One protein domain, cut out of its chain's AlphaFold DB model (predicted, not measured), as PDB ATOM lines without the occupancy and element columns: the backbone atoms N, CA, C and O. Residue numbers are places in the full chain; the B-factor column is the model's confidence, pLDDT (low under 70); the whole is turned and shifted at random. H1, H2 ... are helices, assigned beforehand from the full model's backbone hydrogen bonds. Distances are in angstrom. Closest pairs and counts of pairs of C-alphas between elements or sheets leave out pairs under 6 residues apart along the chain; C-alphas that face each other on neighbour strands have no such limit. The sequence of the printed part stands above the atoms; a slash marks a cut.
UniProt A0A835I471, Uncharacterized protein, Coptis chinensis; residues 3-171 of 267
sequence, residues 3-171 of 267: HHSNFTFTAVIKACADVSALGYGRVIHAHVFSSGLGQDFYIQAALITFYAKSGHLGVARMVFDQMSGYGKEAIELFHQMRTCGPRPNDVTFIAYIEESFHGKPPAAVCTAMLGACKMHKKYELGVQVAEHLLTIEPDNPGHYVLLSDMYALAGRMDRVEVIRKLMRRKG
ATOM      1  N   HIS A   3      22.247  12.917  -2.135       43.50
ATOM      2  CA  HIS A   3      22.863  13.149  -3.452       43.50
ATOM      3  C   HIS A   3      24.142  14.000  -3.438       43.50
ATOM      4  O   HIS A   3      24.999  13.792  -4.287       43.50
ATOM      5  N   HIS A   4      24.326  14.920  -2.485       48.09
ATOM      6  CA  HIS A   4      25.475  15.839  -2.518       48.09
ATOM      7  C   HIS A   4      26.825  15.150  -2.273       48.09
ATOM      8  O   HIS A   4      27.827  15.556  -2.849       48.09
ATOM      9  N   SER A   5      26.855  14.082  -1.471       63.06
ATOM     10  CA  SER A   5      28.108  13.428  -1.083       63.06
ATOM     11  C   SER A   5      28.740  12.630  -2.233       63.06
ATOM     12  O   SER A   5      29.961  12.652  -2.386       63.06
ATOM     13  N   ASN A   6      27.930  11.996  -3.088       68.62
ATOM     14  CA  ASN A   6      28.422  11.131  -4.169       68.62
ATOM     15  C   ASN A   6      29.094  11.944  -5.282       68.62
ATOM     16  O   ASN A   6      30.145  11.546  -5.787       68.62
ATOM     17  N   PHE A   7      28.540  13.116  -5.619       72.31
ATOM     18  CA  PHE A   7      29.158  14.045  -6.571       72.31
ATOM     19  C   PHE A   7      30.502  14.567  -6.063       72.31
ATOM     20  O   PHE A   7      31.470  14.579  -6.821       72.31
ATOM     21  N   THR A   8      30.587  14.932  -4.780       76.50
ATOM     22  CA  THR A   8      31.844  15.381  -4.169       76.50
ATOM     23  C   THR A   8      32.904  14.285  -4.225       76.50
ATOM     24  O   THR A   8      34.002  14.540  -4.711       76.50
ATOM     25  N   PHE A   9      32.585  13.052  -3.815       79.00
ATOM     26  CA  PHE A   9      33.548  11.949  -3.890       79.00
ATOM     27  C   PHE A   9      33.971  11.645  -5.324       79.00
ATOM     28  O   PHE A   9      35.162  11.514  -5.589       79.00
ATOM     29  N   THR A  10      33.024  11.608  -6.262       76.25
ATOM     30  CA  THR A  10      33.315  11.387  -7.685       76.25
ATOM     31  C   THR A  10      34.270  12.450  -8.235       76.25
ATOM     32  O   THR A  10      35.233  12.110  -8.921       76.25
ATOM     33  N   ALA A  11      34.041  13.728  -7.919       73.50
ATOM     34  CA  ALA A  11      34.897  14.829  -8.356       73.50
ATOM     35  C   ALA A  11      36.307  14.733  -7.756       73.50
ATOM     36  O   ALA A  11      37.295  14.841  -8.480       73.50
ATOM     37  N   VAL A  12      36.413  14.461  -6.452       81.44
ATOM     38  CA  VAL A  12      37.710  14.327  -5.773       81.44
ATOM     39  C   VAL A  12      38.487  13.115  -6.301       81.44
ATOM     40  O   VAL A  12      39.680  13.228  -6.567       81.44
ATOM     41  N   ILE A  13      37.831  11.971  -6.521       81.69
ATOM     42  CA  ILE A  13      38.474  10.766  -7.071       81.69
ATOM     43  C   ILE A  13      38.986  11.019  -8.493       81.69
ATOM     44  O   ILE A  13      40.109  10.627  -8.808       81.69
ATOM     45  N   LYS A  14      38.206  11.709  -9.335       73.75
ATOM     46  CA  LYS A  14      38.649  12.119 -10.678       73.75
ATOM     47  C   LYS A  14      39.861  13.045 -10.614       73.75
ATOM     48  O   LYS A  14      40.840  12.786 -11.302       73.75
ATOM     49  N   ALA A  15      39.848  14.043  -9.729       74.00
ATOM     50  CA  ALA A  15      41.003  14.914  -9.527       74.00
ATOM     51  C   ALA A  15      42.246  14.116  -9.094       74.00
ATOM     52  O   ALA A  15      43.325  14.316  -9.642       74.00
ATOM     53  N   CYS A  16      42.099  13.153  -8.175       73.12
ATOM     54  CA  CYS A  16      43.190  12.252  -7.797       73.12
ATOM     55  C   CYS A  16      43.676  11.380  -8.964       73.12
ATOM     56  O   CYS A  16      44.862  11.055  -9.009       73.12
ATOM     57  N   ALA A  17      42.788  10.998  -9.885       69.88
ATOM     58  CA  ALA A  17      43.133  10.216 -11.069       69.88
ATOM     59  C   ALA A  17      43.998  11.022 -12.038       69.88
ATOM     60  O   ALA A  17      44.973  10.494 -12.563       69.88
ATOM     61  N   ASP A  18      43.674  12.300 -12.232       72.25
ATOM     62  CA  ASP A  18      44.384  13.178 -13.164       72.25
ATOM     63  C   ASP A  18      45.800  13.534 -12.694       72.25
ATOM     64  O   ASP A  18      46.673  13.785 -13.518       72.25
ATOM     65  N   VAL A  19      46.063  13.501 -11.382       76.69
ATOM     66  CA  VAL A  19      47.416  13.689 -10.822       76.69
ATOM     67  C   VAL A  19      48.076  12.385 -10.357       76.69
ATOM     68  O   VAL A  19      49.121  12.427  -9.710       76.69
ATOM     69  N   SER A  20      47.470  11.224 -10.635       76.44
ATOM     70  CA  SER A  20      47.940   9.905 -10.168       76.44
ATOM     71  C   SER A  20      48.262   9.851  -8.659       76.44
ATOM     72  O   SER A  20      49.210   9.199  -8.213       76.44
ATOM     73  N   ALA A  21      47.467  10.548  -7.840       81.44
ATOM     74  CA  ALA A  21      47.682  10.707  -6.401       81.44
ATOM     75  C   ALA A  21      47.256   9.456  -5.610       81.44
ATOM     76  O   ALA A  21      46.250   9.452  -4.892       81.44
ATOM     77  N   LEU A  22      48.046   8.385  -5.720       81.25
ATOM     78  CA  LEU A  22      47.717   7.060  -5.190       81.25
ATOM     79  C   LEU A  22      47.376   7.056  -3.690       81.25
ATOM     80  O   LEU A  22      46.407   6.418  -3.276       81.25
ATOM     81  N   GLY A  23      48.177   7.753  -2.877       81.62
ATOM     82  CA  GLY A  23      47.997   7.800  -1.422       81.62
ATOM     83  C   GLY A  23      46.641   8.388  -1.033       81.62
ATOM     84  O   GLY A  23      45.889   7.765  -0.286       81.62
ATOM     85  N   TYR A  24      46.294   9.538  -1.614       81.44
ATOM     86  CA  TYR A  24      45.019  10.205  -1.364       81.44
ATOM     87  C   TYR A  24      43.838   9.391  -1.884       81.44
ATOM     88  O   TYR A  24      42.877   9.173  -1.147       81.44
ATOM     89  N   GLY A  25      43.915   8.861  -3.109       83.94
ATOM     90  CA  GLY A  25      42.809   8.075  -3.652       83.94
ATOM     91  C   GLY A  25      42.559   6.762  -2.903       83.94
ATOM     92  O   GLY A  25      41.407   6.352  -2.796       83.94
ATOM     93  N   ARG A  26      43.575   6.141  -2.279       87.44
ATOM     94  CA  ARG A  26      43.371   4.993  -1.369       87.44
ATOM     95  C   ARG A  26      42.626   5.381  -0.090       87.44
ATOM     96  O   ARG A  26      41.730   4.650   0.324       87.44
ATOM     97  N   VAL A  27      42.966   6.522   0.516       88.25
ATOM     98  CA  VAL A  27      42.258   7.039   1.701       88.25
ATOM     99  C   VAL A  27      40.801   7.341   1.358       88.25
ATOM    100  O   VAL A  27      39.900   6.947   2.094       88.25
ATOM    101  N   ILE A  28      40.559   7.972   0.207       87.12
ATOM    102  CA  ILE A  28      39.206   8.275  -0.267       87.12
ATOM    103  C   ILE A  28      38.428   6.989  -0.557       87.12
ATOM    104  O   ILE A  28      37.282   6.876  -0.137       87.12
ATOM    105  N   HIS A  29      39.043   6.002  -1.213       87.19
ATOM    106  CA  HIS A  29      38.419   4.704  -1.468       87.19
ATOM    107  C   HIS A  29      37.987   4.015  -0.164       87.19
ATOM    108  O   HIS A  29      36.835   3.599  -0.042       87.19
ATOM    109  N   ALA A  30      38.867   3.962   0.841       87.75
ATOM    110  CA  ALA A  30      38.530   3.415   2.155       87.75
ATOM    111  C   ALA A  30      37.387   4.197   2.822       87.75
ATOM    112  O   ALA A  30      36.453   3.599   3.358       87.75
ATOM    113  N   HIS A  31      37.427   5.530   2.739       83.56
ATOM    114  CA  HIS A  31      36.406   6.386   3.327       83.56
ATOM    115  C   HIS A  31      35.033   6.190   2.666       83.56
ATOM    116  O   HIS A  31      34.038   6.018   3.366       83.56
ATOM    117  N   VAL A  32      34.974   6.120   1.333       86.94
ATOM    118  CA  VAL A  32      33.757   5.809   0.564       86.94
ATOM    119  C   VAL A  32      33.127   4.494   1.028       86.94
ATOM    120  O   VAL A  32      31.914   4.442   1.250       86.94
ATOM    121  N   PHE A  33      33.936   3.447   1.214       83.38
ATOM    122  CA  PHE A  33      33.453   2.158   1.715       83.38
ATOM    123  C   PHE A  33      32.930   2.264   3.151       83.38
ATOM    124  O   PHE A  33      31.827   1.798   3.429       83.38
ATOM    125  N   SER A  34      33.670   2.930   4.043       81.81
ATOM    126  CA  SER A  34      33.251   3.120   5.441       81.81
ATOM    127  C   SER A  34      31.984   3.970   5.590       81.81
ATOM    128  O   SER A  34      31.214   3.771   6.524       81.81
ATOM    129  N   SER A  35      31.732   4.868   4.638       81.31
ATOM    130  CA  SER A  35      30.562   5.749   4.607       81.31
ATOM    131  C   SER A  35      29.334   5.101   3.952       81.31
ATOM    132  O   SER A  35      28.320   5.768   3.749       81.31
ATOM    133  N   GLY A  36      29.402   3.810   3.599       80.69
ATOM    134  CA  GLY A  36      28.297   3.067   2.980       80.69
ATOM    135  C   GLY A  36      28.030   3.433   1.517       80.69
ATOM    136  O   GLY A  36      27.011   3.034   0.960       80.69
ATOM    137  N   LEU A  37      28.939   4.178   0.885       80.88
ATOM    138  CA  LEU A  37      28.844   4.607  -0.513       80.88
ATOM    139  C   LEU A  37      29.610   3.678  -1.467       80.88
ATOM    140  O   LEU A  37      29.635   3.910  -2.671       80.88
ATOM    141  N   GLY A  38      30.222   2.612  -0.942       77.44
ATOM    142  CA  GLY A  38      31.054   1.675  -1.703       77.44
ATOM    143  C   GLY A  38      30.333   0.896  -2.803       77.44
ATOM    144  O   GLY A  38      31.019   0.291  -3.614       77.44
ATOM    145  N   GLN A  39      28.997   0.920  -2.846       78.25
ATOM    146  CA  GLN A  39      28.162   0.291  -3.885       78.25
ATOM    147  C   GLN A  39      27.583   1.306  -4.889       78.25
ATOM    148  O   GLN A  39      26.797   0.941  -5.758       78.25
ATOM    149  N   ASP A  40      27.914   2.594  -4.762       81.06
ATOM    150  CA  ASP A  40      27.456   3.601  -5.718       81.06
ATOM    151  C   ASP A  40      28.209   3.459  -7.050       81.06
ATOM    152  O   ASP A  40      29.437   3.578  -7.105       81.06
ATOM    153  N   PHE A  41      27.461   3.242  -8.135       73.38
ATOM    154  CA  PHE A  41      28.025   3.005  -9.464       73.38
ATOM    155  C   PHE A  41      28.895   4.159  -9.981       73.38
ATOM    156  O   PHE A  41      29.889   3.911 -10.664       73.38
ATOM    157  N   TYR A  42      28.554   5.416  -9.672       75.50
ATOM    158  CA  TYR A  42      29.326   6.576 -10.128       75.50
ATOM    159  C   TYR A  42      30.663   6.663  -9.393       75.50
ATOM    160  O   TYR A  42      31.696   6.940 -10.010       75.50
ATOM    161  N   ILE A  43      30.659   6.369  -8.092       82.75
ATOM    162  CA  ILE A  43      31.881   6.347  -7.290       82.75
ATOM    163  C   ILE A  43      32.773   5.168  -7.692       82.75
ATOM    164  O   ILE A  43      33.975   5.356  -7.884       82.75
ATOM    165  N   GLN A  44      32.212   3.974  -7.891       81.25
ATOM    166  CA  GLN A  44      32.985   2.812  -8.335       81.25
ATOM    167  C   GLN A  44      33.572   3.006  -9.749       81.25
ATOM    168  O   GLN A  44      34.750   2.713  -9.959       81.25
ATOM    169  N   ALA A  45      32.827   3.598 -10.691       72.75
ATOM    170  CA  ALA A  45      33.346   3.967 -12.014       72.75
ATOM    171  C   ALA A  45      34.518   4.969 -11.932       72.75
ATOM    172  O   ALA A  45      35.523   4.837 -12.644       72.75
ATOM    173  N   ALA A  46      34.425   5.954 -11.031       78.56
ATOM    174  CA  ALA A  46      35.512   6.897 -10.776       78.56
ATOM    175  C   ALA A  46      36.745   6.201 -10.173       78.56
ATOM    176  O   ALA A  46      37.868   6.489 -10.586       78.56
ATOM    177  N   LEU A  47      36.550   5.250  -9.253       82.31
ATOM    178  CA  LEU A  47      37.626   4.464  -8.641       82.31
ATOM    179  C   LEU A  47      38.346   3.567  -9.652       82.31
ATOM    180  O   LEU A  47      39.574   3.499  -9.627       82.31
ATOM    181  N   ILE A  48      37.618   2.924 -10.570       76.94
ATOM    182  CA  ILE A  48      38.224   2.153 -11.670       76.94
ATOM    183  C   ILE A  48      39.127   3.054 -12.502       76.94
ATOM    184  O   ILE A  48      40.288   2.717 -12.725       76.94
ATOM    185  N   THR A  49      38.613   4.216 -12.918       71.38
ATOM    186  CA  THR A  49      39.377   5.196 -13.703       71.38
ATOM    187  C   THR A  49      40.630   5.645 -12.948       71.38
ATOM    188  O   THR A  49      41.721   5.661 -13.514       71.38
ATOM    189  N   PHE A  50      40.501   5.945 -11.653       81.69
ATOM    190  CA  PHE A  50      41.615   6.321 -10.784       81.69
ATOM    191  C   PHE A  50      42.704   5.248 -10.711       81.69
ATOM    192  O   PHE A  50      43.879   5.544 -10.944       81.69
ATOM    193  N   TYR A  51      42.334   4.000 -10.414       75.94
ATOM    194  CA  TYR A  51      43.304   2.914 -10.306       75.94
ATOM    195  C   TYR A  51      43.917   2.549 -11.656       75.94
ATOM    196  O   TYR A  51      45.097   2.205 -11.698       75.94
ATOM    197  N   ALA A  52      43.157   2.665 -12.749       69.50
ATOM    198  CA  ALA A  52      43.666   2.454 -14.097       69.50
ATOM    199  C   ALA A  52      44.729   3.499 -14.465       69.50
ATOM    200  O   ALA A  52      45.846   3.119 -14.814       69.50
ATOM    201  N   LYS A  53      44.422   4.795 -14.300       67.06
ATOM    202  CA  LYS A  53      45.371   5.894 -14.554       67.06
ATOM    203  C   LYS A  53      46.605   5.826 -13.652       67.06
ATOM    204  O   LYS A  53      47.713   6.064 -14.107       67.06
ATOM    205  N   SER A  54      46.434   5.399 -12.402       73.44
ATOM    206  CA  SER A  54      47.542   5.245 -11.449       73.44
ATOM    207  C   SER A  54      48.367   3.960 -11.657       73.44
ATOM    208  O   SER A  54      49.158   3.597 -10.786       73.44
ATOM    209  N   GLY A  55      48.149   3.201 -12.737       71.50
ATOM    210  CA  GLY A  55      48.903   1.979 -13.062       71.50
ATOM    211  C   GLY A  55      48.567   0.746 -12.210       71.50
ATOM    212  O   GLY A  55      49.227  -0.285 -12.312       71.50
ATOM    213  N   HIS A  56      47.529   0.806 -11.376       77.56
ATOM    214  CA  HIS A  56      47.117  -0.267 -10.467       77.56
ATOM    215  C   HIS A  56      45.982  -1.098 -11.072       77.56
ATOM    216  O   HIS A  56      44.896  -1.228 -10.500       77.56
ATOM    217  N   LEU A  57      46.247  -1.691 -12.238       64.56
ATOM    218  CA  LEU A  57      45.241  -2.399 -13.036       64.56
ATOM    219  C   LEU A  57      44.575  -3.560 -12.285       64.56
ATOM    220  O   LEU A  57      43.381  -3.781 -12.454       64.56
ATOM    221  N   GLY A  58      45.307  -4.260 -11.412       68.12
ATOM    222  CA  GLY A  58      44.733  -5.328 -10.584       68.12
ATOM    223  C   GLY A  58      43.659  -4.824  -9.613       68.12
ATOM    224  O   GLY A  58      42.639  -5.480  -9.425       68.12
ATOM    225  N   VAL A  59      43.843  -3.628  -9.048       75.94
ATOM    226  CA  VAL A  59      42.863  -3.012  -8.141       75.94
ATOM    227  C   VAL A  59      41.704  -2.414  -8.931       75.94
ATOM    228  O   VAL A  59      40.555  -2.614  -8.551       75.94
ATOM    229  N   ALA A  60      41.984  -1.751 -10.059       69.12
ATOM    230  CA  ALA A  60      40.945  -1.281 -10.977       69.12
ATOM    231  C   ALA A  60      40.029  -2.438 -11.392       69.12
ATOM    232  O   ALA A  60      38.806  -2.311 -11.377       69.12
ATOM    233  N   ARG A  61      40.632  -3.595 -11.686       67.38
ATOM    234  CA  ARG A  61      39.910  -4.811 -12.029       67.38
ATOM    235  C   ARG A  61      39.087  -5.351 -10.864       67.38
ATOM    236  O   ARG A  61      37.922  -5.656 -11.061       67.38
ATOM    237  N   MET A  62      39.653  -5.408  -9.660       77.25
ATOM    238  CA  MET A  62      38.924  -5.847  -8.467       77.25
ATOM    239  C   MET A  62      37.693  -4.973  -8.188       77.25
ATOM    240  O   MET A  62      36.627  -5.505  -7.897       77.25
ATOM    241  N   VAL A  63      37.820  -3.646  -8.303       77.62
ATOM    242  CA  VAL A  63      36.686  -2.725  -8.129       77.62
ATOM    243  C   VAL A  63      35.641  -2.952  -9.221       77.62
ATOM    244  O   VAL A  63      34.457  -3.019  -8.914       77.62
ATOM    245  N   PHE A  64      36.063  -3.145 -10.475       69.56
ATOM    246  CA  PHE A  64      35.162  -3.494 -11.578       69.56
ATOM    247  C   PHE A  64      34.419  -4.814 -11.342       69.56
ATOM    248  O   PHE A  64      33.208  -4.869 -11.526       69.56
ATOM    249  N   ASP A  65      35.110  -5.853 -10.873       67.00
ATOM    250  CA  ASP A  65      34.492  -7.146 -10.563       67.00
ATOM    251  C   ASP A  65      33.472  -7.028  -9.411       67.00
ATOM    252  O   ASP A  65      32.454  -7.722  -9.401       67.00
ATOM    253  N   GLN A  66      33.705  -6.105  -8.471       71.31
ATOM    254  CA  GLN A  66      32.796  -5.796  -7.365       71.31
ATOM    255  C   GLN A  66      31.587  -4.935  -7.767       71.31
ATOM    256  O   GLN A  66      30.586  -4.983  -7.057       71.31
ATOM    257  N   MET A  67      31.640  -4.184  -8.880       66.88
ATOM    258  CA  MET A  67      30.524  -3.331  -9.332       66.88
ATOM    259  C   MET A  67      29.262  -4.114  -9.686       66.88
ATOM    260  O   MET A  67      28.174  -3.548  -9.715       66.88
ATOM    261  N   SER A  68      29.388  -5.397 -10.008       56.88
ATOM    262  CA  SER A  68      28.250  -6.171 -10.491       56.88
ATOM    263  C   SER A  68      28.210  -7.609  -9.995       56.88
ATOM    264  O   SER A  68      27.206  -8.264 -10.221       56.88
ATOM    265  N   GLY A  69      29.260  -8.162  -9.378       52.22
ATOM    266  CA  GLY A  69      29.348  -9.617  -9.168       52.22
ATOM    267  C   GLY A  69      29.507 -10.420 -10.474       52.22
ATOM    268  O   GLY A  69      30.002 -11.540 -10.440       52.22
ATOM    269  N   TYR A  70      29.202  -9.812 -11.625       49.88
ATOM    270  CA  TYR A  70      29.219 -10.386 -12.971       49.88
ATOM    271  C   TYR A  70      30.482 -10.032 -13.781       49.88
ATOM    272  O   TYR A  70      30.675 -10.541 -14.882       49.88
ATOM    273  N   GLY A  71      31.384  -9.175 -13.275       49.34
ATOM    274  CA  GLY A  71      32.594  -8.747 -14.010       49.34
ATOM    275  C   GLY A  71      33.583  -9.882 -14.326       49.34
ATOM    276  O   GLY A  71      34.306  -9.836 -15.327       49.34
ATOM    277  N   LYS A  72      33.573 -10.940 -13.508       47.53
ATOM    278  CA  LYS A  72      34.371 -12.153 -13.720       47.53
ATOM    279  C   LYS A  72      33.721 -13.081 -14.748       47.53
ATOM    280  O   LYS A  72      34.385 -13.460 -15.709       47.53
ATOM    281  N   GLU A  73      32.416 -13.319 -14.614       47.62
ATOM    282  CA  GLU A  73      31.616 -14.133 -15.539       47.62
ATOM    283  C   GLU A  73      31.580 -13.534 -16.943       47.62
ATOM    284  O   GLU A  73      31.817 -14.256 -17.902       47.62
ATOM    285  N   ALA A  74      31.437 -12.213 -17.082       46.47
ATOM    286  CA  ALA A  74      31.454 -11.529 -18.376       46.47
ATOM    287  C   ALA A  74      32.756 -11.757 -19.155       46.47
ATOM    288  O   ALA A  74      32.764 -11.878 -20.381       46.47
ATOM    289  N   ILE A  75      33.878 -11.816 -18.440       50.22
ATOM    290  CA  ILE A  75      35.207 -11.934 -19.038       50.22
ATOM    291  C   ILE A  75      35.582 -13.403 -19.244       50.22
ATOM    292  O   ILE A  75      36.132 -13.736 -20.295       50.22
ATOM    293  N   GLU A  76      35.225 -14.297 -18.321       45.84
ATOM    294  CA  GLU A  76      35.356 -15.747 -18.511       45.84
ATOM    295  C   GLU A  76      34.453 -16.262 -19.637       45.84
ATOM    296  O   GLU A  76      34.936 -17.026 -20.469       45.84
ATOM    297  N   LEU A  77      33.214 -15.781 -19.772       45.03
ATOM    298  CA  LEU A  77      32.341 -16.109 -20.902       45.03
ATOM    299  C   LEU A  77      32.815 -15.476 -22.207       45.03
ATOM    300  O   LEU A  77      32.785 -16.147 -23.229       45.03
ATOM    301  N   PHE A  78      33.361 -14.255 -22.208       45.88
ATOM    302  CA  PHE A  78      34.023 -13.707 -23.401       45.88
ATOM    303  C   PHE A  78      35.199 -14.592 -23.852       45.88
ATOM    304  O   PHE A  78      35.408 -14.815 -25.049       45.88
ATOM    305  N   HIS A  79      35.954 -15.152 -22.904       48.50
ATOM    306  CA  HIS A  79      36.997 -16.137 -23.181       48.50
ATOM    307  C   HIS A  79      36.433 -17.508 -23.609       48.50
ATOM    308  O   HIS A  79      36.995 -18.132 -24.515       48.50
ATOM    309  N   GLN A  80      35.307 -17.959 -23.050       44.69
ATOM    310  CA  GLN A  80      34.630 -19.204 -23.437       44.69
ATOM    311  C   GLN A  80      33.955 -19.106 -24.814       44.69
ATOM    312  O   GLN A  80      34.076 -20.014 -25.624       44.69
ATOM    313  N   MET A  81      33.343 -17.980 -25.167       39.88
ATOM    314  CA  MET A  81      32.785 -17.724 -26.500       39.88
ATOM    315  C   MET A  81      33.871 -17.695 -27.580       39.88
ATOM    316  O   MET A  81      33.630 -18.074 -28.721       39.88
ATOM    317  N   ARG A  82      35.100 -17.297 -27.223       49.19
ATOM    318  CA  ARG A  82      36.269 -17.411 -28.107       49.19
ATOM    319  C   ARG A  82      36.771 -18.848 -28.285       49.19
ATOM    320  O   ARG A  82      37.534 -19.075 -29.220       49.19
ATOM    321  N   THR A  83      36.403 -19.777 -27.400       41.69
ATOM    322  CA  THR A  83      36.933 -21.153 -27.365       41.69
ATOM    323  C   THR A  83      35.892 -22.234 -27.684       41.69
ATOM    324  O   THR A  83      36.282 -23.291 -28.173       41.69
ATOM    325  N   CYS A  84      34.592 -21.980 -27.493       37.47
ATOM    326  CA  CYS A  84      33.520 -22.979 -27.606       37.47
ATOM    327  C   CYS A  84      32.316 -22.563 -28.483       37.47
ATOM    328  O   CYS A  84      31.368 -23.339 -28.581       37.47
ATOM    329  N   GLY A  85      32.310 -21.386 -29.130       48.47
ATOM    330  CA  GLY A  85      31.140 -20.888 -29.878       48.47
ATOM    331  C   GLY A  85      31.453 -19.938 -31.049       48.47
ATOM    332  O   GLY A  85      32.623 -19.735 -31.385       48.47
ATOM    333  N   PRO A  86      30.421 -19.367 -31.714       42.75
ATOM    334  CA  PRO A  86      30.625 -18.380 -32.771       42.75
ATOM    335  C   PRO A  86      31.340 -17.143 -32.214       42.75
ATOM    336  O   PRO A  86      31.099 -16.735 -31.077       42.75
ATOM    337  N   ARG A  87      32.228 -16.543 -33.025       43.25
ATOM    338  CA  ARG A  87      32.995 -15.337 -32.659       43.25
ATOM    339  C   ARG A  87      32.057 -14.299 -32.024       43.25
ATOM    340  O   ARG A  87      31.079 -13.943 -32.686       43.25
ATOM    341  N   PRO A  88      32.360 -13.784 -30.814       49.56
ATOM    342  CA  PRO A  88      31.574 -12.711 -30.221       49.56
ATOM    343  C   PRO A  88      31.465 -11.565 -31.222       49.56
ATOM    344  O   PRO A  88      32.484 -11.042 -31.681       49.56
ATOM    345  N   ASN A  89      30.235 -11.222 -31.588       48.81
ATOM    346  CA  ASN A  89      29.936 -10.031 -32.359       48.81
ATOM    347  C   ASN A  89      29.312  -8.980 -31.437       48.81
ATOM    348  O   ASN A  89      28.854  -9.268 -30.331       48.81
ATOM    349  N   ASP A  90      29.309  -7.762 -31.937       44.56
ATOM    350  CA  ASP A  90      28.741  -6.557 -31.351       44.56
ATOM    351  C   ASP A  90      27.357  -6.749 -30.691       44.56
ATOM    352  O   ASP A  90      27.123  -6.307 -29.567       44.56
ATOM    353  N   VAL A  91      26.471  -7.519 -31.331       50.78
ATOM    354  CA  VAL A  91      25.104  -7.792 -30.848       50.78
ATOM    355  C   VAL A  91      25.099  -8.717 -29.627       50.78
ATOM    356  O   VAL A  91      24.311  -8.528 -28.703       50.78
ATOM    357  N   THR A  92      25.999  -9.703 -29.593       51.78
ATOM    358  CA  THR A  92      26.030 -10.712 -28.523       51.78
ATOM    359  C   THR A  92      26.584 -10.132 -27.219       51.78
ATOM    360  O   THR A  92      26.161 -10.517 -26.134       51.78
ATOM    361  N   PHE A  93      27.504  -9.171 -27.315       53.78
ATOM    362  CA  PHE A  93      28.071  -8.498 -26.147       53.78
ATOM    363  C   PHE A  93      27.066  -7.545 -25.480       53.78
ATOM    364  O   PHE A  93      26.980  -7.515 -24.256       53.78
ATOM    365  N   ILE A  94      26.265  -6.812 -26.263       55.25
ATOM    366  CA  ILE A  94      25.217  -5.926 -25.725       55.25
ATOM    367  C   ILE A  94      24.086  -6.729 -25.089       55.25
ATOM    368  O   ILE A  94      23.703  -6.423 -23.964       55.25
ATOM    369  N   ALA A  95      23.602  -7.776 -25.763       54.28
ATOM    370  CA  ALA A  95      22.542  -8.632 -25.231       54.28
ATOM    371  C   ALA A  95      22.935  -9.262 -23.884       54.28
ATOM    372  O   ALA A  95      22.143  -9.272 -22.947       54.28
ATOM    373  N   TYR A  96      24.188  -9.703 -23.753       54.09
ATOM    374  CA  TYR A  96      24.701 -10.250 -22.500       54.09
ATOM    375  C   TYR A  96      24.825  -9.195 -21.392       54.09
ATOM    376  O   TYR A  96      24.578  -9.494 -20.229       54.09
ATOM    377  N   ILE A  97      25.195  -7.955 -21.721       54.22
ATOM    378  CA  ILE A  97      25.207  -6.860 -20.741       54.22
ATOM    379  C   ILE A  97      23.784  -6.583 -20.257       54.22
ATOM    380  O   ILE A  97      23.562  -6.498 -19.054       54.22
ATOM    381  N   GLU A  98      22.815  -6.502 -21.166       56.03
ATOM    382  CA  GLU A  98      21.410  -6.326 -20.792       56.03
ATOM    383  C   GLU A  98      20.892  -7.489 -19.923       56.03
ATOM    384  O   GLU A  98      20.120  -7.279 -18.990       56.03
ATOM    385  N   GLU A  99      21.370  -8.709 -20.163       53.44
ATOM    386  CA  GLU A  99      21.060  -9.884 -19.343       53.44
ATOM    387  C   GLU A  99      21.754  -9.844 -17.967       53.44
ATOM    388  O   GLU A  99      21.114 -10.086 -16.942       53.44
ATOM    389  N   SER A 100      23.030  -9.447 -17.920       51.78
ATOM    390  CA  SER A 100      23.862  -9.369 -16.705       51.78
ATOM    391  C   SER A 100      23.399  -8.290 -15.727       51.78
ATOM    392  O   SER A 100      23.580  -8.417 -14.520       51.78
ATOM    393  N   PHE A 101      22.800  -7.210 -16.227       53.09
ATOM    394  CA  PHE A 101      22.224  -6.155 -15.391       53.09
ATOM    395  C   PHE A 101      20.736  -6.391 -15.078       53.09
ATOM    396  O   PHE A 101      20.105  -5.521 -14.475       53.09
ATOM    397  N   HIS A 102      20.168  -7.548 -15.463       55.16
ATOM    398  CA  HIS A 102      18.723  -7.819 -15.433       55.16
ATOM    399  C   HIS A 102      17.905  -6.651 -16.027       55.16
ATOM    400  O   HIS A 102      16.854  -6.269 -15.509       55.16
ATOM    401  N   GLY A 103      18.427  -6.031 -17.088       61.94
ATOM    402  CA  GLY A 103      17.964  -4.757 -17.625       61.94
ATOM    403  C   GLY A 103      19.093  -3.937 -18.251       61.94
ATOM    404  O   GLY A 103      20.232  -4.376 -18.371       61.94
ATOM    405  N   LYS A 104      18.782  -2.709 -18.675       62.19
ATOM    406  CA  LYS A 104      19.759  -1.839 -19.344       62.19
ATOM    407  C   LYS A 104      20.856  -1.371 -18.373       62.19
ATOM    408  O   LYS A 104      20.518  -0.932 -17.271       62.19
ATOM    409  N   PRO A 105      22.145  -1.408 -18.766       66.12
ATOM    410  CA  PRO A 105      23.239  -0.929 -17.926       66.12
ATOM    411  C   PRO A 105      23.047   0.558 -17.570       66.12
ATOM    412  O   PRO A 105      22.682   1.354 -18.436       66.12
ATOM    413  N   PRO A 106      23.320   0.980 -16.323       69.00
ATOM    414  CA  PRO A 106      23.252   2.388 -15.944       69.00
ATOM    415  C   PRO A 106      24.226   3.262 -16.749       69.00
ATOM    416  O   PRO A 106      25.316   2.820 -17.117       69.00
ATOM    417  N   ALA A 107      23.904   4.549 -16.913       70.19
ATOM    418  CA  ALA A 107      24.743   5.510 -17.641       70.19
ATOM    419  C   ALA A 107      26.204   5.569 -17.135       70.19
ATOM    420  O   ALA A 107      27.147   5.685 -17.922       70.19
ATOM    421  N   ALA A 108      26.417   5.419 -15.822       63.47
ATOM    422  CA  ALA A 108      27.748   5.349 -15.209       63.47
ATOM    423  C   ALA A 108      28.591   4.167 -15.727       63.47
ATOM    424  O   ALA A 108      29.790   4.304 -15.963       63.47
ATOM    425  N   VAL A 109      27.962   3.012 -15.946       64.50
ATOM    426  CA  VAL A 109      28.636   1.817 -16.462       64.50
ATOM    427  C   VAL A 109      28.971   2.010 -17.938       64.50
ATOM    428  O   VAL A 109      30.112   1.791 -18.340       64.50
ATOM    429  N   CYS A 110      28.025   2.513 -18.736       68.19
ATOM    430  CA  CYS A 110      28.258   2.808 -20.151       68.19
ATOM    431  C   CYS A 110      29.402   3.814 -20.352       68.19
ATOM    432  O   CYS A 110      30.249   3.621 -21.220       68.19
ATOM    433  N   THR A 111      29.480   4.868 -19.535       64.81
ATOM    434  CA  THR A 111      30.577   5.849 -19.616       64.81
ATOM    435  C   THR A 111      31.940   5.241 -19.272       64.81
ATOM    436  O   THR A 111      32.909   5.495 -19.988       64.81
ATOM    437  N   ALA A 112      32.026   4.382 -18.251       60.53
ATOM    438  CA  ALA A 112      33.254   3.643 -17.944       60.53
ATOM    439  C   ALA A 112      33.655   2.693 -19.088       60.53
ATOM    440  O   ALA A 112      34.820   2.638 -19.491       60.53
ATOM    441  N   MET A 113      32.678   1.994 -19.667       65.12
ATOM    442  CA  MET A 113      32.883   1.116 -20.817       65.12
ATOM    443  C   MET A 113      33.389   1.862 -22.052       65.12
ATOM    444  O   MET A 113      34.242   1.335 -22.761       65.12
ATOM    445  N   LEU A 114      32.910   3.081 -22.309       64.81
ATOM    446  CA  LEU A 114      33.405   3.917 -23.405       64.81
ATOM    447  C   LEU A 114      34.890   4.248 -23.238       64.81
ATOM    448  O   LEU A 114      35.647   4.160 -24.205       64.81
ATOM    449  N   GLY A 115      35.321   4.541 -22.007       57.12
ATOM    450  CA  GLY A 115      36.738   4.694 -21.675       57.12
ATOM    451  C   GLY A 115      37.546   3.436 -22.014       57.12
ATOM    452  O   GLY A 115      38.548   3.515 -22.724       57.12
ATOM    453  N   ALA A 116      37.065   2.261 -21.601       54.00
ATOM    454  CA  ALA A 116      37.713   0.987 -21.916       54.00
ATOM    455  C   ALA A 116      37.744   0.694 -23.431       54.00
ATOM    456  O   ALA A 116      38.769   0.258 -23.959       54.00
ATOM    457  N   CYS A 117      36.654   0.975 -24.151       63.34
ATOM    458  CA  CYS A 117      36.580   0.804 -25.602       63.34
ATOM    459  C   CYS A 117      37.612   1.678 -26.320       63.34
ATOM    460  O   CYS A 117      38.289   1.193 -27.228       63.34
ATOM    461  N   LYS A 118      37.791   2.929 -25.876       63.78
ATOM    462  CA  LYS A 118      38.831   3.828 -26.389       63.78
ATOM    463  C   LYS A 118      40.231   3.269 -26.141       63.78
ATOM    464  O   LYS A 118      40.990   3.090 -27.090       63.78
ATOM    465  N   MET A 119      40.540   2.907 -24.894       55.16
ATOM    466  CA  MET A 119      41.854   2.379 -24.502       55.16
ATOM    467  C   MET A 119      42.246   1.116 -25.280       55.16
ATOM    468  O   MET A 119      43.393   0.961 -25.697       55.16
ATOM    469  N   HIS A 120      41.289   0.215 -25.511       56.50
ATOM    470  CA  HIS A 120      41.521  -1.049 -26.214       56.50
ATOM    471  C   HIS A 120      41.249  -0.985 -27.722       56.50
ATOM    472  O   HIS A 120      41.261  -2.023 -28.391       56.50
ATOM    473  N   LYS A 121      41.013   0.214 -28.266       68.81
ATOM    474  CA  LYS A 121      40.754   0.454 -29.692       68.81
ATOM    475  C   LYS A 121      39.566  -0.348 -30.244       68.81
ATOM    476  O   LYS A 121      39.568  -0.798 -31.388       68.81
ATOM    477  N   LYS A 122      38.545  -0.561 -29.412       65.81
ATOM    478  CA  LYS A 122      37.277  -1.226 -29.751       65.81
ATOM    479  C   LYS A 122      36.220  -0.183 -30.118       65.81
ATOM    480  O   LYS A 122      35.196  -0.068 -29.455       65.81
ATOM    481  N   TYR A 123      36.492   0.603 -31.157       79.31
ATOM    482  CA  TYR A 123      35.701   1.798 -31.470       79.31
ATOM    483  C   TYR A 123      34.274   1.490 -31.935       79.31
ATOM    484  O   TYR A 123      33.353   2.166 -31.497       79.31
ATOM    485  N   GLU A 124      34.066   0.443 -32.740       77.50
ATOM    486  CA  GLU A 124      32.715   0.048 -33.186       77.50
ATOM    487  C   GLU A 124      31.818  -0.372 -32.018       77.50
ATOM    488  O   GLU A 124      30.669   0.055 -31.919       77.50
ATOM    489  N   LEU A 125      32.381  -1.115 -31.063       70.62
ATOM    490  CA  LEU A 125      31.696  -1.430 -29.816       70.62
ATOM    491  C   LEU A 125      31.421  -0.158 -28.997       70.62
ATOM    492  O   LEU A 125      30.326   0.020 -28.468       70.62
ATOM    493  N   GLY A 126      32.394   0.753 -28.932       73.62
ATOM    494  CA  GLY A 126      32.233   2.057 -28.294       73.62
ATOM    495  C   GLY A 126      31.079   2.873 -28.886       73.62
ATOM    496  O   GLY A 126      30.306   3.461 -28.137       73.62
ATOM    497  N   VAL A 127      30.893   2.861 -30.209       82.12
ATOM    498  CA  VAL A 127      29.752   3.525 -30.866       82.12
ATOM    499  C   VAL A 127      28.431   2.983 -30.329       82.12
ATOM    500  O   VAL A 127      27.571   3.768 -29.943       82.12
ATOM    501  N   GLN A 128      28.281   1.665 -30.220       76.81
ATOM    502  CA  GLN A 128      27.020   1.071 -29.772       76.81
ATOM    503  C   GLN A 128      26.739   1.336 -28.293       76.81
ATOM    504  O   GLN A 128      25.606   1.632 -27.917       76.81
ATOM    505  N   VAL A 129      27.775   1.297 -27.448       75.06
ATOM    506  CA  VAL A 129      27.649   1.679 -26.035       75.06
ATOM    507  C   VAL A 129      27.234   3.150 -25.912       75.06
ATOM    508  O   VAL A 129      26.391   3.484 -25.080       75.06
ATOM    509  N   ALA A 130      27.776   4.036 -26.752       82.69
ATOM    510  CA  ALA A 130      27.418   5.453 -26.756       82.69
ATOM    511  C   ALA A 130      26.006   5.708 -27.314       82.69
ATOM    512  O   ALA A 130      25.287   6.561 -26.792       82.69
ATOM    513  N   GLU A 131      25.569   4.960 -28.327       84.25
ATOM    514  CA  GLU A 131      24.190   5.004 -28.827       84.25
ATOM    515  C   GLU A 131      23.202   4.543 -27.754       84.25
ATOM    516  O   GLU A 131      22.207   5.225 -27.503       84.25
ATOM    517  N   HIS A 132      23.514   3.455 -27.047       79.56
ATOM    518  CA  HIS A 132      22.720   2.999 -25.910       79.56
ATOM    519  C   HIS A 132      22.639   4.067 -24.813       79.56
ATOM    520  O   HIS A 132      21.551   4.370 -24.321       79.56
ATOM    521  N   LEU A 133      23.763   4.703 -24.481       80.50
ATOM    522  CA  LEU A 133      23.840   5.780 -23.494       80.50
ATOM    523  C   LEU A 133      22.936   6.979 -23.848       80.50
ATOM    524  O   LEU A 133      22.320   7.572 -22.961       80.50
ATOM    525  N   LEU A 134      22.782   7.292 -25.140       87.94
ATOM    526  CA  LEU A 134      21.822   8.294 -25.616       87.94
ATOM    527  C   LEU A 134      20.360   7.849 -25.502       87.94
ATOM    528  O   LEU A 134      19.484   8.705 -25.412       87.94
ATOM    529  N   THR A 135      20.072   6.544 -25.486       84.31
ATOM    530  CA  THR A 135      18.711   6.061 -25.190       84.31
ATOM    531  C   THR A 135      18.343   6.216 -23.714       84.31
ATOM    532  O   THR A 135      17.161   6.335 -23.405       84.31
ATOM    533  N   ILE A 136      19.337   6.232 -22.815       81.62
ATOM    534  CA  ILE A 136      19.140   6.401 -21.367       81.62
ATOM    535  C   ILE A 136      19.013   7.886 -21.011       81.62
ATOM    536  O   ILE A 136      18.060   8.283 -20.348       81.62
ATOM    537  N   GLU A 137      19.960   8.716 -21.457       85.38
ATOM    538  CA  GLU A 137      19.990  10.156 -21.167       85.38
ATOM    539  C   GLU A 137      20.042  10.969 -22.477       85.38
ATOM    540  O   GLU A 137      21.107  11.465 -22.868       85.38
ATOM    541  N   PRO A 138      18.901  11.119 -23.183       89.88
ATOM    542  CA  PRO A 138      18.850  11.690 -24.532       89.88
ATOM    543  C   PRO A 138      19.132  13.192 -24.600       89.88
ATOM    544  O   PRO A 138      19.400  13.701 -25.690       89.88
ATOM    545  N   ASP A 139      19.081  13.902 -23.476       88.62
ATOM    546  CA  ASP A 139      19.289  15.354 -23.406       88.62
ATOM    547  C   ASP A 139      20.652  15.729 -22.806       88.62
ATOM    548  O   ASP A 139      20.963  16.906 -22.642       88.62
ATOM    549  N   ASN A 140      21.503  14.740 -22.511       83.94
ATOM    550  CA  ASN A 140      22.833  14.982 -21.969       83.94
ATOM    551  C   ASN A 140      23.826  15.326 -23.103       83.94
ATOM    552  O   ASN A 140      24.196  14.442 -23.881       83.94
ATOM    553  N   PRO A 141      24.323  16.577 -23.209       79.94
ATOM    554  CA  PRO A 141      25.229  16.981 -24.287       79.94
ATOM    555  C   PRO A 141      26.575  16.244 -24.246       79.94
ATOM    556  O   PRO A 141      27.209  16.084 -25.287       79.94
ATOM    557  N   GLY A 142      27.014  15.778 -23.070       78.88
ATOM    558  CA  GLY A 142      28.253  15.020 -22.914       78.88
ATOM    559  C   GLY A 142      28.221  13.680 -23.649       78.88
ATOM    560  O   GLY A 142      29.223  13.283 -24.237       78.88
ATOM    561  N   HIS A 143      27.063  13.021 -23.705       85.06
ATOM    562  CA  HIS A 143      26.914  11.721 -24.364       85.06
ATOM    563  C   HIS A 143      26.993  11.814 -25.890       85.06
ATOM    564  O   HIS A 143      27.595  10.953 -26.527       85.06
ATOM    565  N   TYR A 144      26.486  12.898 -26.480       87.25
ATOM    566  CA  TYR A 144      26.665  13.157 -27.913       87.25
ATOM    567  C   TYR A 144      28.130  13.405 -28.260       87.25
ATOM    568  O   TYR A 144      28.598  12.962 -29.304       87.25
ATOM    569  N   VAL A 145      28.867  14.086 -27.379       84.88
ATOM    570  CA  VAL A 145      30.307  14.297 -27.561       84.88
ATOM    571  C   VAL A 145      31.058  12.970 -27.486       84.88
ATOM    572  O   VAL A 145      31.902  12.725 -28.340       84.88
ATOM    573  N   LEU A 146      30.716  12.089 -26.539       80.06
ATOM    574  CA  LEU A 146      31.305  10.748 -26.465       80.06
ATOM    575  C   LEU A 146      31.001   9.916 -27.718       80.06
ATOM    576  O   LEU A 146      31.904   9.288 -28.258       80.06
ATOM    577  N   LEU A 147      29.763   9.947 -28.224       88.50
ATOM    578  CA  LEU A 147      29.408   9.264 -29.472       88.50
ATOM    579  C   LEU A 147      30.177   9.830 -30.675       88.50
ATOM    580  O   LEU A 147      30.689   9.077 -31.500       88.50
ATOM    581  N   SER A 148      30.287  11.157 -30.762       86.56
ATOM    582  CA  SER A 148      31.076  11.838 -31.787       86.56
ATOM    583  C   SER A 148      32.552  11.426 -31.728       86.56
ATOM    584  O   SER A 148      33.130  11.143 -32.770       86.56
ATOM    585  N   ASP A 149      33.147  11.342 -30.533       81.69
ATOM    586  CA  ASP A 149      34.536  10.892 -30.336       81.69
ATOM    587  C   ASP A 149      34.723   9.437 -30.792       81.69
ATOM    588  O   ASP A 149      35.670   9.133 -31.514       81.69
ATOM    589  N   MET A 150      33.785   8.537 -30.466       83.62
ATOM    590  CA  MET A 150      33.834   7.143 -30.934       83.62
ATOM    591  C   MET A 150      33.740   7.033 -32.458       83.62
ATOM    592  O   MET A 150      34.477   6.252 -33.060       83.62
ATOM    593  N   TYR A 151      32.876   7.827 -33.102       86.62
ATOM    594  CA  TYR A 151      32.805   7.874 -34.564       86.62
ATOM    595  C   TYR A 151      34.098   8.407 -35.193       86.62
ATOM    596  O   TYR A 151      34.556   7.836 -36.183       86.62
ATOM    597  N   ALA A 152      34.707   9.445 -34.613       80.81
ATOM    598  CA  ALA A 152      35.986   9.983 -35.076       80.81
ATOM    599  C   ALA A 152      37.112   8.942 -34.948       80.81
ATOM    600  O   ALA A 152      37.833   8.691 -35.912       80.81
ATOM    601  N   LEU A 153      37.207   8.262 -33.799       78.94
ATOM    602  CA  LEU A 153      38.164   7.176 -33.557       78.94
ATOM    603  C   LEU A 153      37.980   5.994 -34.525       78.94
ATOM    604  O   LEU A 153      38.958   5.363 -34.924       78.94
ATOM    605  N   ALA A 154      36.740   5.713 -34.933       79.94
ATOM    606  CA  ALA A 154      36.413   4.720 -35.957       79.94
ATOM    607  C   ALA A 154      36.645   5.214 -37.403       79.94
ATOM    608  O   ALA A 154      36.396   4.467 -38.348       79.94
ATOM    609  N   GLY A 155      37.092   6.460 -37.606       82.31
ATOM    610  CA  GLY A 155      37.323   7.058 -38.926       82.31
ATOM    611  C   GLY A 155      36.051   7.482 -39.674       82.31
ATOM    612  O   GLY A 155      36.110   7.786 -40.865       82.31
ATOM    613  N   ARG A 156      34.892   7.517 -39.005       86.06
ATOM    614  CA  ARG A 156      33.586   7.868 -39.593       86.06
ATOM    615  C   ARG A 156      33.262   9.354 -39.433       86.06
ATOM    616  O   ARG A 156      32.364   9.744 -38.683       86.06
ATOM    617  N   MET A 157      34.001  10.195 -40.150       83.31
ATOM    618  CA  MET A 157      33.857  11.661 -40.100       83.31
ATOM    619  C   MET A 157      32.500  12.162 -40.615       83.31
ATOM    620  O   MET A 157      31.976  13.175 -40.148       83.31
ATOM    621  N   ASP A 158      31.880  11.422 -41.533       87.62
ATOM    622  CA  ASP A 158      30.512  11.664 -41.992       87.62
ATOM    623  C   ASP A 158      29.509  11.616 -40.825       87.62
ATOM    624  O   ASP A 158      28.625  12.471 -40.713       87.62
ATOM    625  N   ARG A 159      29.681  10.657 -39.906       92.12
ATOM    626  CA  ARG A 159      28.828  10.496 -38.722       92.12
ATOM    627  C   ARG A 159      29.099  11.553 -37.660       92.12
ATOM    628  O   ARG A 159      28.140  12.047 -37.068       92.12
ATOM    629  N   VAL A 160      30.354  11.965 -37.478       83.50
ATOM    630  CA  VAL A 160      30.724  13.096 -36.605       83.50
ATOM    631  C   VAL A 160      29.919  14.345 -36.973       83.50
ATOM    632  O   VAL A 160      29.276  14.955 -36.114       83.50
ATOM    633  N   GLU A 161      29.859  14.692 -38.260       79.62
ATOM    634  CA  GLU A 161      29.110  15.870 -38.706       79.62
ATOM    635  C   GLU A 161      27.593  15.715 -38.501       79.62
ATOM    636  O   GLU A 161      26.907  16.675 -38.133       79.62
ATOM    637  N   VAL A 162      27.049  14.502 -38.668       92.56
ATOM    638  CA  VAL A 162      25.641  14.207 -38.351       92.56
ATOM    639  C   VAL A 162      25.345  14.460 -36.871       92.56
ATOM    640  O   VAL A 162      24.349  15.123 -36.561       92.56
ATOM    641  N   ILE A 163      26.212  14.004 -35.962       88.06
ATOM    642  CA  ILE A 163      26.052  14.225 -34.518       88.06
ATOM    643  C   ILE A 163      26.156  15.715 -34.174       88.06
ATOM    644  O   ILE A 163      25.281  16.241 -33.482       88.06
ATOM    645  N   ARG A 164      27.128  16.448 -34.732       82.50
ATOM    646  CA  ARG A 164      27.255  17.907 -34.535       82.50
ATOM    647  C   ARG A 164      26.016  18.672 -35.012       82.50
ATOM    648  O   ARG A 164      25.557  19.608 -34.353       82.50
ATOM    649  N   LYS A 165      25.437  18.291 -36.155       85.44
ATOM    650  CA  LYS A 165      24.167  18.858 -36.648       85.44
ATOM    651  C   LYS A 165      22.992  18.502 -35.738       85.44
ATOM    652  O   LYS A 165      22.131  19.348 -35.504       85.44
ATOM    653  N   LEU A 166      22.940  17.276 -35.219       90.00
ATOM    654  CA  LEU A 166      21.898  16.843 -34.288       90.00
ATOM    655  C   LEU A 166      21.939  17.640 -32.979       90.00
ATOM    656  O   LEU A 166      20.900  18.151 -32.564       90.00
ATOM    657  N   MET A 167      23.121  17.829 -32.391       87.69
ATOM    658  CA  MET A 167      23.297  18.650 -31.187       87.69
ATOM    659  C   MET A 167      22.822  20.091 -31.404       87.69
ATOM    660  O   MET A 167      22.054  20.608 -30.596       87.69
ATOM    661  N   ARG A 168      23.193  20.713 -32.538       86.31
ATOM    662  CA  ARG A 168      22.730  22.064 -32.910       86.31
ATOM    663  C   ARG A 168      21.209  22.145 -33.025       86.31
ATOM    664  O   ARG A 168      20.611  23.054 -32.459       86.31
ATOM    665  N   ARG A 169      20.581  21.187 -33.717       91.69
ATOM    666  CA  ARG A 169      19.116  21.134 -33.875       91.69
ATOM    667  C   ARG A 169      18.383  20.950 -32.550       91.69
ATOM    668  O   ARG A 169      17.321  21.531 -32.375       91.69
ATOM    669  N   LYS A 170      18.953  20.178 -31.621       88.19
ATOM    670  CA  LYS A 170      18.401  19.995 -30.273       88.19
ATOM    671  C   LYS A 170      18.728  21.144 -29.307       88.19
ATOM    672  O   LYS A 170      18.317  21.092 -28.156       88.19
ATOM    673  N   GLY A 171      19.495  22.154 -29.728       84.12
ATOM    674  CA  GLY A 171      19.960  23.224 -28.839       84.12
ATOM    675  C   GLY A 171      20.918  22.746 -27.740       84.12
ATOM    676  O   GLY A 171      21.183  23.482 -26.792       84.12
TER     677      GLY A 171
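This is residues 3 to 171 of the 267 residues of an uncharacterized protein of Coptis chinensis (UniProt A0A835I471). Two clusters of mostly aligned helices, H1 to H4 and H7 to H10, are joined side by side where H3 packs on H7. On one side, H5 and H6 swing out as a loose bridge from H4 back to H8, with an empty space between H4, H5, H6 and H7. The printed part has 169 residues with ten named helices, H1 to H10 in chain order, and no named strand; the class is all helix. It is compact, with a radius of gyration of the C-alphas of 16.9 A, and spans 47 by 46 by 29 A.

The longest helix, H1, residues 3 to 18, touches H3, residues 41 to 53, at a shallow tilt of 9 degrees, the same way; the closest C-alphas are those of Ala 17 and Phe 50, 4.2 A apart. H1 forms a hairpin with H2, residues 22 to 34, closest at Cys 16 and Gly 25, their C-alphas 5.9 A apart. H3 is the hub, touching four helices. It forms a hairpin with H4, residues 57 to 66, at a shallow tilt of 14 degrees, with the C-alphas of Ile 48 and Ala 60 closest at 4.4 A. H7, residues 107 to 119, touches H3 with residues 108 to 112 alone, the same way at 18 degrees, a shallow tilt; the C-alphas of Tyr 42 and Ala 108 are closest, 5.5 A apart. H8, residues 123 to 136, forms hairpins with H7 and with H9, residues 141 to 153; the closest C-alphas are Cys 117 and Gly 126, 5.3 A, and Ala 130 and Leu 147, 5.1 A. H10, residues 157 to 169, forms a hairpin with H9, closest at the C-alphas of Ser 148 and Val 160, 5.0 A. H1, H2, H3, H7, H8 and H9 make a bundle, a set of helices side by side. H5, residues 71 to 84, only just touches H4, with 3 pairs of C-alphas within 8 A, only at the corner and about perpendicular at 80 degrees; the C-alphas of Asp 65 and Gly 71 are closest, 4.2 A apart. H6, residues 90 to 100, is near H5 and touches H8 at a steep tilt of 46 degrees, with the C-alphas of Asp 90 and Leu 125 closest at 6.1 A. H6 and H7 are apart. Every O i to N i+4 pair is within hydrogen-bond range in H2, H3, H4, H6, H7, H8, H9 and H10, against 11 of 12 in H1 and 9 of 10 in H5.

H1 begins at C-alpha 3, (22.863, 13.149, -3.452), and is 23.6 A long; H8 measures 19.9 A and H5 19.7 A. H7 begins at C-alpha 107, (24.743, 5.510, -17.641). H10 ends at C-alpha 169, (19.116, 21.134, -33.875).

The C-alphas of Ser 34 and Asp 158 are farthest apart, 48.3 A. The printed part has no cut, and no link is long. The mean pLDDT of the printed part is 71.1; 68 residues are under 70, among them 67 to 106 and 108 to 122.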